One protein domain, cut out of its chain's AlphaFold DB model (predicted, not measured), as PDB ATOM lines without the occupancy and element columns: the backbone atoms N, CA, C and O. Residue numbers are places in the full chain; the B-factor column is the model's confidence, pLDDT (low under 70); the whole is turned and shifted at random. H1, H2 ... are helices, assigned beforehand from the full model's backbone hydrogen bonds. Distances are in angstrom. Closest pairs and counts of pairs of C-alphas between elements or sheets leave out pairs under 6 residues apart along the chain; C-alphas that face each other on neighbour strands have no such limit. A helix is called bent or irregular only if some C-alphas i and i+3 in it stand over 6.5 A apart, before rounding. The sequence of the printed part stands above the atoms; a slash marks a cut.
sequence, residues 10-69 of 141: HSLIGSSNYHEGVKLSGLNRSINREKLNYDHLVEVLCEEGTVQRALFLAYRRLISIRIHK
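What this domain is: This is residues 10 to 69 of the 141 residues of an uncharacterized protein of Helicobacteraceae bacterium CG2_30_36_10 (UniProt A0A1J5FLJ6). Picture a loose, drawn-out chain of helices: the short H2 and H3 pack on each other at one end, H4 and the long H5 meet near their ends as an L further along, and the short H1 lies between, packed on residues 52 to 59 of H5. The far part of H5, with the tail after it, residues 61 to 69, sticks out at the other end. The printed part has 60 residues with five named helices, in the order H1 H2 H3 H4 H5, and no named strand; its class is all helix. It is loose, with a radius of gyration of the C-alphas of 13.9 A, and elongated, spanning 44 by 25 by 17 A.

How they stand to each other: Begin with H1, residues 10 to 13, whose centre is 3.6 A from the mean of the C-alphas. A tight link of 5 residues leads to H2, residues 19 to 25, which is apart from H1. After 2 more residues look for H3, residues 28 to 32; it touches H2, the closest C-alphas being those of Gly 21 and Ser 30, 5.3 A apart. H3 comes back close to H1 but not clearly touching, at 7.4 A between the C-alphas of Asn 32 and His 10. H4, residues 38 to 46, is apart from H2 and H3, and it is close to H1 but not clearly touching, at 7.6 A between the C-alphas of Leu 45 and Ile 13. H5, residues 51 to 67, touches H4 with its residues 52 to 56 alone; the closest C-alphas are those of Arg 53 and Leu 45, 4.7 A apart, and the lines are about perpendicular at 88 degrees. With residues 52 to 59 alone H5 also touches H1, the C-alphas of Phe 56 and Ile 13 being the closest at 5.1 A. H5 is apart from H2 and H3. In H2, H4 and H5 each O i to N i+4 pair is within hydrogen-bond range; in H3 it is 0 of 1, beside 2 of 2 O i to N i+3 pairs, and H1 is too short for an O i to N i+4 pair.

Where its parts are: Find C-alpha 10 at (-25.325, -3.009, 24.327), where H1 begins; it is 5.3 A long from first to last C-alpha. H2 is 10.2 A long and H3 8.6 A. H3 is neither bent nor irregular, but only just: C-alphas 29 and 32 are 6.2 A apart. Next find C-alpha 38 at (-34.184, -0.857, 14.987), where H4 begins its 12.2 A. H5 runs 24.3 A, from Val 51 to C-alpha 67 at (-33.492, 10.101, 38.448).

The domain as a whole: The two C-alphas farthest apart are those of Leu 24 and Lys 69, 44.6 A. Residues 61 to 69, of which 61 to 67 belong to H5, stand free; the body without them spans 34 by 20 by 15 A. The printed part has no cut, and the four links between its helices are tight. The mean pLDDT of the printed part is 95.6, and no printed residue is under 70.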
ATOM      1  N   HIS A  10     -25.148  -1.552  24.394       95.75
ATOM      2  CA  HIS A  10     -25.325  -3.009  24.327       95.75
ATOM      3  C   HIS A  10     -25.563  -3.652  25.703       95.75
ATOM      4  O   HIS A  10     -26.287  -4.638  25.792       95.75
ATOM      5  N   SER A  11     -25.019  -3.081  26.784       93.62
ATOM      6  CA  SER A  11     -25.304  -3.541  28.151       93.62
ATOM      7  C   SER A  11     -26.713  -3.157  28.608       93.62
ATOM      8  O   SER A  11     -27.329  -3.914  29.349       93.62
ATOM      9  N   LEU A  12     -27.237  -2.013  28.150       94.38
ATOM     10  CA  LEU A  12     -28.605  -1.573  28.449       94.38
ATOM     11  C   LEU A  12     -29.656  -2.519  27.852       94.38
ATOM     12  O   LEU A  12     -30.685  -2.753  28.479       94.38
ATOM     13  N   ILE A  13     -29.404  -3.043  26.651       94.88
ATOM     14  CA  ILE A  13     -30.344  -3.915  25.925       94.88
ATOM     15  C   ILE A  13     -30.008  -5.411  26.024       94.88
ATOM     16  O   ILE A  13     -30.710  -6.234  25.446       94.88
ATOM     17  N   GLY A  14     -28.927  -5.774  26.720       93.44
ATOM     18  CA  GLY A  14     -28.507  -7.170  26.863       93.44
ATOM     19  C   GLY A  14     -28.074  -7.839  25.563       93.44
ATOM     20  O   GLY A  14     -28.375  -9.013  25.359       93.44
ATOM     21  N   SER A  15     -27.390  -7.115  24.672       93.31
ATOM     22  CA  SER A  15     -26.867  -7.723  23.445       93.31
ATOM     23  C   SER A  15     -25.911  -8.870  23.754       93.31
ATOM     24  O   SER A  15     -25.112  -8.807  24.688       93.31
ATOM     25  N   SER A  16     -25.966  -9.894  22.909       92.00
ATOM     26  CA  SER A  16     -24.985 -10.975  22.899       92.00
ATOM     27  C   SER A  16     -23.741 -10.592  22.090       92.00
ATOM     28  O   SER A  16     -23.702  -9.563  21.417       92.00
ATOM     29  N   ASN A  17     -22.717 -11.440  22.155       95.62
ATOM     30  CA  ASN A  17     -21.493 -11.269  21.381       95.62
ATOM     31  C   ASN A  17     -21.763 -11.320  19.867       95.62
ATOM     32  O   ASN A  17     -22.296 -12.299  19.344       95.62
ATOM     33  N   TYR A  18     -21.282 -10.312  19.144       96.44
ATOM     34  CA  TYR A  18     -21.390 -10.198  17.692       96.44
ATOM     35  C   TYR A  18     -20.261 -10.946  16.974       96.44
ATOM     36  O   TYR A  18     -19.319 -10.360  16.428       96.44
ATOM     37  N   HIS A  19     -20.340 -12.276  16.994       97.19
ATOM     38  CA  HIS A  19     -19.327 -13.148  16.395       97.19
ATOM     39  C   HIS A  19     -19.164 -12.934  14.881       97.19
ATOM     40  O   HIS A  19     -18.034 -12.938  14.389       97.19
ATOM     41  N   GLU A  20     -20.253 -12.680  14.151       96.38
ATOM     42  CA  GLU A  20     -20.197 -12.386  12.710       96.38
ATOM     43  C   GLU A  20     -19.388 -11.117  12.411       96.38
ATOM     44  O   GLU A  20     -18.576 -11.101  11.488       96.38
ATOM     45  N   GLY A  21     -19.496 -10.083  13.251       95.00
ATOM     46  CA  GLY A  21     -18.685  -8.875  13.110       95.00
ATOM     47  C   GLY A  21     -17.188  -9.137  13.208       95.00
ATOM     48  O   GLY A  21     -16.402  -8.511  12.495       95.00
ATOM     49  N   VAL A  22     -16.773 -10.071  14.066       97.31
ATOM     50  CA  VAL A  22     -15.365 -10.483  14.172       97.31
ATOM     51  C   VAL A  22     -14.931 -11.218  12.907       97.31
ATOM     52  O   VAL A  22     -13.891 -10.873  12.352       97.31
ATOM     53  N   LYS A  23     -15.740 -12.167  12.412       97.31
ATOM     54  CA  LYS A  23     -15.448 -12.919  11.178       97.31
ATOM     55  C   LYS A  23     -15.297 -12.002   9.962       97.31
ATOM     56  O   LYS A  23     -14.363 -12.177   9.190       97.31
ATOM     57  N   LEU A  24     -16.184 -11.016   9.816       96.25
ATOM     58  CA  LEU A  24     -16.191 -10.099   8.671       96.25
ATOM     59  C   LEU A  24     -15.075  -9.050   8.728       96.25
ATOM     60  O   LEU A  24     -14.508  -8.700   7.698       96.25
ATOM     61  N   SER A  25     -14.772  -8.514   9.914       96.12
ATOM     62  CA  SER A  25     -13.809  -7.409  10.052       96.12
ATOM     63  C   SER A  25     -12.383  -7.843  10.391       96.12
ATOM     64  O   SER A  25     -11.463  -7.041  10.249       96.12
ATOM     65  N   GLY A  26     -12.193  -9.056  10.921       96.69
ATOM     66  CA  GLY A  26     -10.922  -9.512  11.493       96.69
ATOM     67  C   GLY A  26     -10.517  -8.803  12.795       96.69
ATOM     68  O   GLY A  26      -9.420  -9.025  13.300       96.69
ATOM     69  N   LEU A  27     -11.370  -7.936  13.358       97.50
ATOM     70  CA  LEU A  27     -11.068  -7.154  14.560       97.50
ATOM     71  C   LEU A  27     -11.829  -7.692  15.777       97.50
ATOM     72  O   LEU A  27     -13.056  -7.629  15.826       97.50
ATOM     73  N   ASN A  28     -11.106  -8.089  16.828       97.12
ATOM     74  CA  ASN A  28     -11.712  -8.617  18.061       97.12
ATOM     75  C   ASN A  28     -12.722  -7.653  18.699       97.12
ATOM     76  O   ASN A  28     -13.761  -8.074  19.196       97.12
ATOM     77  N   ARG A  29     -12.464  -6.339  18.643       96.31
ATOM     78  CA  ARG A  29     -13.353  -5.321  19.232       96.31
ATOM     79  C   ARG A  29     -14.742  -5.272  18.590       96.31
ATOM     80  O   ARG A  29     -15.649  -4.700  19.189       96.31
ATOM     81  N   SER A  30     -14.902  -5.824  17.386       97.25
ATOM     82  CA  SER A  30     -16.194  -5.893  16.699       97.25
ATOM     83  C   SER A  30     -17.193  -6.779  17.442       97.25
ATOM     84  O   SER A  30     -18.388  -6.550  17.304       97.25
ATOM     85  N   ILE A  31     -16.722  -7.687  18.312       97.12
ATOM     86  CA  ILE A  31     -17.569  -8.571  19.125       97.12
ATOM     87  C   ILE A  31     -18.587  -7.817  19.989       97.12
ATOM     88  O   ILE A  31     -19.666  -8.331  20.239       97.12
ATOM     89  N   ASN A  32     -18.274  -6.587  20.406       96.00
ATOM     90  CA  ASN A  32     -19.151  -5.781  21.254       96.00
ATOM     91  C   ASN A  32     -19.781  -4.603  20.506       96.00
ATOM     92  O   ASN A  32     -20.366  -3.752  21.157       96.00
ATOM     93  N   ARG A  33     -19.618  -4.478  19.181       96.06
ATOM     94  CA  ARG A  33     -19.953  -3.256  18.415       96.06
ATOM     95  C   ARG A  33     -20.935  -3.515  17.274       96.06
ATOM     96  O   ARG A  33     -20.789  -2.934  16.196       96.06
ATOM     97  N   GLU A  34     -21.892  -4.408  17.495       96.00
ATOM     98  CA  GLU A  34     -22.928  -4.708  16.509       96.00
ATOM     99  C   GLU A  34     -23.687  -3.450  16.082       96.00
ATOM    100  O   GLU A  34     -24.014  -2.577  16.891       96.00
ATOM    101  N   LYS A  35     -23.980  -3.352  14.784       94.69
ATOM    102  CA  LYS A  35     -24.924  -2.364  14.268       94.69
ATOM    103  C   LYS A  35     -26.309  -2.985  14.293       94.69
ATOM    104  O   LYS A  35     -26.576  -3.932  13.566       94.69
ATOM    105  N   LEU A  36     -27.160  -2.448  15.154       94.44
ATOM    106  CA  LEU A  36     -28.476  -3.006  15.422       94.44
ATOM    107  C   LEU A  36     -29.486  -2.493  14.398       94.44
ATOM    108  O   LEU A  36     -29.500  -1.304  14.073       94.44
ATOM    109  N   ASN A  37     -30.345  -3.391  13.924       95.69
ATOM    110  CA  ASN A  37     -31.556  -3.013  13.214       95.69
ATOM    111  C   ASN A  37     -32.618  -2.590  14.243       95.69
ATOM    112  O   ASN A  37     -32.834  -3.293  15.229       95.69
ATOM    113  N   TYR A  38     -33.242  -1.431  14.029       95.75
ATOM    114  CA  TYR A  38     -34.184  -0.857  14.987       95.75
ATOM    115  C   TYR A  38     -35.437  -1.719  15.167       95.75
ATOM    116  O   TYR A  38     -35.779  -2.038  16.303       95.75
ATOM    117  N   ASP A  39     -36.085  -2.120  14.072       97.31
ATOM    118  CA  ASP A  39     -37.345  -2.869  14.120       97.31
ATOM    119  C   ASP A  39     -37.141  -4.216  14.818       97.31
ATOM    120  O   ASP A  39     -37.850  -4.546  15.768       97.31
ATOM    121  N   HIS A  40     -36.071  -4.922  14.450       94.62
ATOM    122  CA  HIS A  40     -35.706  -6.177  15.096       94.62
ATOM    123  C   HIS A  40     -35.388  -6.002  16.589       94.62
ATOM    124  O   HIS A  40     -35.801  -6.808  17.420       94.62
ATOM    125  N   LEU A  41     -34.672  -4.936  16.963       94.94
ATOM    126  CA  LEU A  41     -34.392  -4.656  18.371       94.94
ATOM    127  C   LEU A  41     -35.685  -4.418  19.161       94.94
ATOM    128  O   LEU A  41     -35.807  -4.895  20.288       94.94
ATOM    129  N   VAL A  42     -36.642  -3.683  18.591       95.62
ATOM    130  CA  VAL A  42     -37.941  -3.449  19.229       95.62
ATOM    131  C   VAL A  42     -38.688  -4.765  19.429       95.62
ATOM    132  O   VAL A  42     -39.193  -4.994  20.525       95.62
ATOM    133  N   GLU A  43     -38.713  -5.643  18.426       95.50
ATOM    134  CA  GLU A  43     -39.321  -6.974  18.534       95.50
ATOM    135  C   GLU A  43     -38.716  -7.778  19.694       95.50
ATOM    136  O   GLU A  43     -39.447  -8.205  20.587       95.50
ATOM    137  N   VAL A  44     -37.384  -7.885  19.752       92.62
ATOM    138  CA  VAL A  44     -36.667  -8.629  20.807       92.62
ATOM    139  C   VAL A  44     -36.931  -8.052  22.202       92.62
ATOM    140  O   VAL A  44     -37.111  -8.794  23.167       92.62
ATOM    141  N   LEU A  45     -36.976  -6.724  22.343       95.06
ATOM    142  CA  LEU A  45     -37.264  -6.077  23.632       95.06
ATOM    143  C   LEU A  45     -38.748  -6.180  24.031       95.06
ATOM    144  O   LEU A  45     -39.095  -6.061  25.214       95.06
ATOM    145  N   CYS A  46     -39.633  -6.410  23.063       95.25
ATOM    146  CA  CYS A  46     -41.053  -6.642  23.285       95.25
ATOM    147  C   CYS A  46     -41.382  -8.112  23.589       95.25
ATOM    148  O   CYS A  46     -42.409  -8.363  24.218       95.25
ATOM    149  N   GLU A  47     -40.508  -9.048  23.219       95.62
ATOM    150  CA  GLU A  47     -40.703 -10.486  23.404       95.62
ATOM    151  C   GLU A  47     -40.664 -10.895  24.886       95.62
ATOM    152  O   GLU A  47     -39.693 -10.655  25.611       95.62
ATOM    153  N   GLU A  48     -41.750 -11.506  25.359       94.75
ATOM    154  CA  GLU A  48     -41.887 -11.944  26.747       94.75
ATOM    155  C   GLU A  48     -41.000 -13.153  27.065       94.75
ATOM    156  O   GLU A  48     -40.713 -13.989  26.216       94.75
ATOM    157  N   GLY A  49     -40.546 -13.249  28.317       92.88
ATOM    158  CA  GLY A  49     -39.704 -14.360  28.773       92.88
ATOM    159  C   GLY A  49     -38.242 -14.307  28.312       92.88
ATOM    160  O   GLY A  49     -37.458 -15.157  28.729       92.88
ATOM    161  N   THR A  50     -37.838 -13.311  27.516       93.00
ATOM    162  CA  THR A  50     -36.440 -13.163  27.087       93.00
ATOM    163  C   THR A  50     -35.570 -12.492  28.152       93.00
ATOM    164  O   THR A  50     -36.002 -11.606  28.901       93.00
ATOM    165  N   VAL A  51     -34.293 -12.884  28.194       91.50
ATOM    166  CA  VAL A  51     -33.290 -12.278  29.085       91.50
ATOM    167  C   VAL A  51     -33.059 -10.809  28.721       91.50
ATOM    168  O   VAL A  51     -32.908  -9.975  29.611       91.50
ATOM    169  N   GLN A  52     -33.079 -10.474  27.429       93.81
ATOM    170  CA  GLN A  52     -32.905  -9.113  26.924       93.81
ATOM    171  C   GLN A  52     -34.000  -8.185  27.446       93.81
ATOM    172  O   GLN A  52     -33.692  -7.133  28.008       93.81
ATOM    173  N   ARG A  53     -35.275  -8.590  27.338       95.00
ATOM    174  CA  ARG A  53     -36.396  -7.822  27.893       95.00
ATOM    175  C   ARG A  53     -36.271  -7.681  29.406       95.00
ATOM    176  O   ARG A  53     -36.409  -6.571  29.918       95.00
ATOM    177  N   ALA A  54     -35.992  -8.773  30.120       94.75
ATOM    178  CA  ALA A  54     -35.844  -8.743  31.574       94.75
ATOM    179  C   ALA A  54     -34.741  -7.763  32.014       94.75
ATOM    180  O   ALA A  54     -34.977  -6.912  32.875       94.75
ATOM    181  N   LEU A  55     -33.569  -7.821  31.373       94.69
ATOM    182  CA  LEU A  55     -32.456  -6.918  31.655       94.69
ATOM    183  C   LEU A  55     -32.803  -5.469  31.308       94.69
ATOM    184  O   LEU A  55     -32.589  -4.583  32.132       94.69
ATOM    185  N   PHE A  56     -33.379  -5.223  30.131       96.19
ATOM    186  CA  PHE A  56     -33.768  -3.886  29.691       96.19
ATOM    187  C   PHE A  56     -34.765  -3.233  30.653       96.19
ATOM    188  O   PHE A  56     -34.587  -2.079  31.050       96.19
ATOM    189  N   LEU A  57     -35.794  -3.971  31.081       96.00
ATOM    190  CA  LEU A  57     -36.782  -3.480  32.041       96.00
ATOM    191  C   LEU A  57     -36.162  -3.231  33.421       96.00
ATOM    192  O   LEU A  57     -36.407  -2.174  34.010       96.00
ATOM    193  N   ALA A  58     -35.319  -4.143  33.914       95.44
ATOM    194  CA  ALA A  58     -34.615  -3.965  35.183       95.44
ATOM    195  C   ALA A  58     -33.701  -2.729  35.153       95.44
ATOM    196  O   ALA A  58     -33.744  -1.893  36.057       95.44
ATOM    197  N   TYR A  59     -32.932  -2.550  34.079       96.12
ATOM    198  CA  TYR A  59     -32.027  -1.415  33.918       96.12
ATOM    199  C   TYR A  59     -32.796  -0.090  33.810       96.12
ATOM    200  O   TYR A  59     -32.444   0.893  34.466       96.12
ATOM    201  N   ARG A  60     -33.901  -0.062  33.049       95.69
ATOM    202  CA  ARG A  60     -34.808   1.098  32.989       95.69
ATOM    203  C   ARG A  60     -35.382   1.450  34.355       95.69
ATOM    204  O   ARG A  60     -35.449   2.632  34.689       95.69
ATOM    205  N   ARG A  61     -35.764   0.450  35.154       97.00
ATOM    206  CA  ARG A  61     -36.252   0.660  36.521       97.00
ATOM    207  C   ARG A  61     -35.176   1.291  37.404       97.00
ATOM    208  O   ARG A  61     -35.465   2.281  38.069       97.00
ATOM    209  N   LEU A  62     -33.936   0.796  37.359       96.56
ATOM    210  CA  LEU A  62     -32.814   1.370  38.115       96.56
ATOM    211  C   LEU A  62     -32.521   2.824  37.716       96.56
ATOM    212  O   LEU A  62     -32.312   3.669  38.587       96.56
ATOM    213  N   ILE A  63     -32.543   3.136  36.415       96.44
ATOM    214  CA  ILE A  63     -32.390   4.514  35.923       96.44
ATOM    215  C   ILE A  63     -33.534   5.393  36.434       96.44
ATOM    216  O   ILE A  63     -33.283   6.497  36.914       96.44
ATOM    217  N   SER A  64     -34.775   4.902  36.365       97.25
ATOM    218  CA  SER A  64     -35.943   5.633  36.857       97.25
ATOM    219  C   SER A  64     -35.814   5.945  38.348       97.25
ATOM    220  O   SER A  64     -35.912   7.109  38.733       97.25
ATOM    221  N   ILE A  65     -35.493   4.948  39.179       97.31
ATOM    222  CA  ILE A  65     -35.224   5.152  40.610       97.31
ATOM    223  C   ILE A  65     -34.129   6.205  40.785       97.31
ATOM    224  O   ILE A  65     -34.307   7.148  41.549       97.31
ATOM    225  N   ARG A  66     -33.021   6.100  40.040       96.94
ATOM    226  CA  ARG A  66     -31.901   7.036  40.156       96.94
ATOM    227  C   ARG A  66     -32.309   8.489  39.909       96.94
ATOM    228  O   ARG A  66     -31.911   9.359  40.676       96.94
ATOM    229  N   ILE A  67     -33.077   8.747  38.851       96.31
ATOM    230  CA  ILE A  67     -33.492  10.101  38.448       96.31
ATOM    231  C   ILE A  67     -34.398  10.752  39.503       96.31
ATOM    232  O   ILE A  67     -34.357  11.967  39.679       96.31
ATOM    233  N   HIS A  68     -35.186   9.955  40.229       97.06
ATOM    234  CA  HIS A  68     -36.165  10.457  41.196       97.06
ATOM    235  C   HIS A  68     -35.639  10.578  42.632       97.06
ATOM    236  O   HIS A  68     -36.404  10.951  43.520       97.06
ATOM    237  N   LYS A  69     -34.361  10.273  42.893       96.94
ATOM    238  CA  LYS A  69     -33.782  10.353  44.242       96.94
ATOM    239  C   LYS A  69     -32.678  11.401  44.308       96.94
ATOM    240  O   LYS A  69     -31.683  11.335  43.584       96.94
TER     241      LYS A  69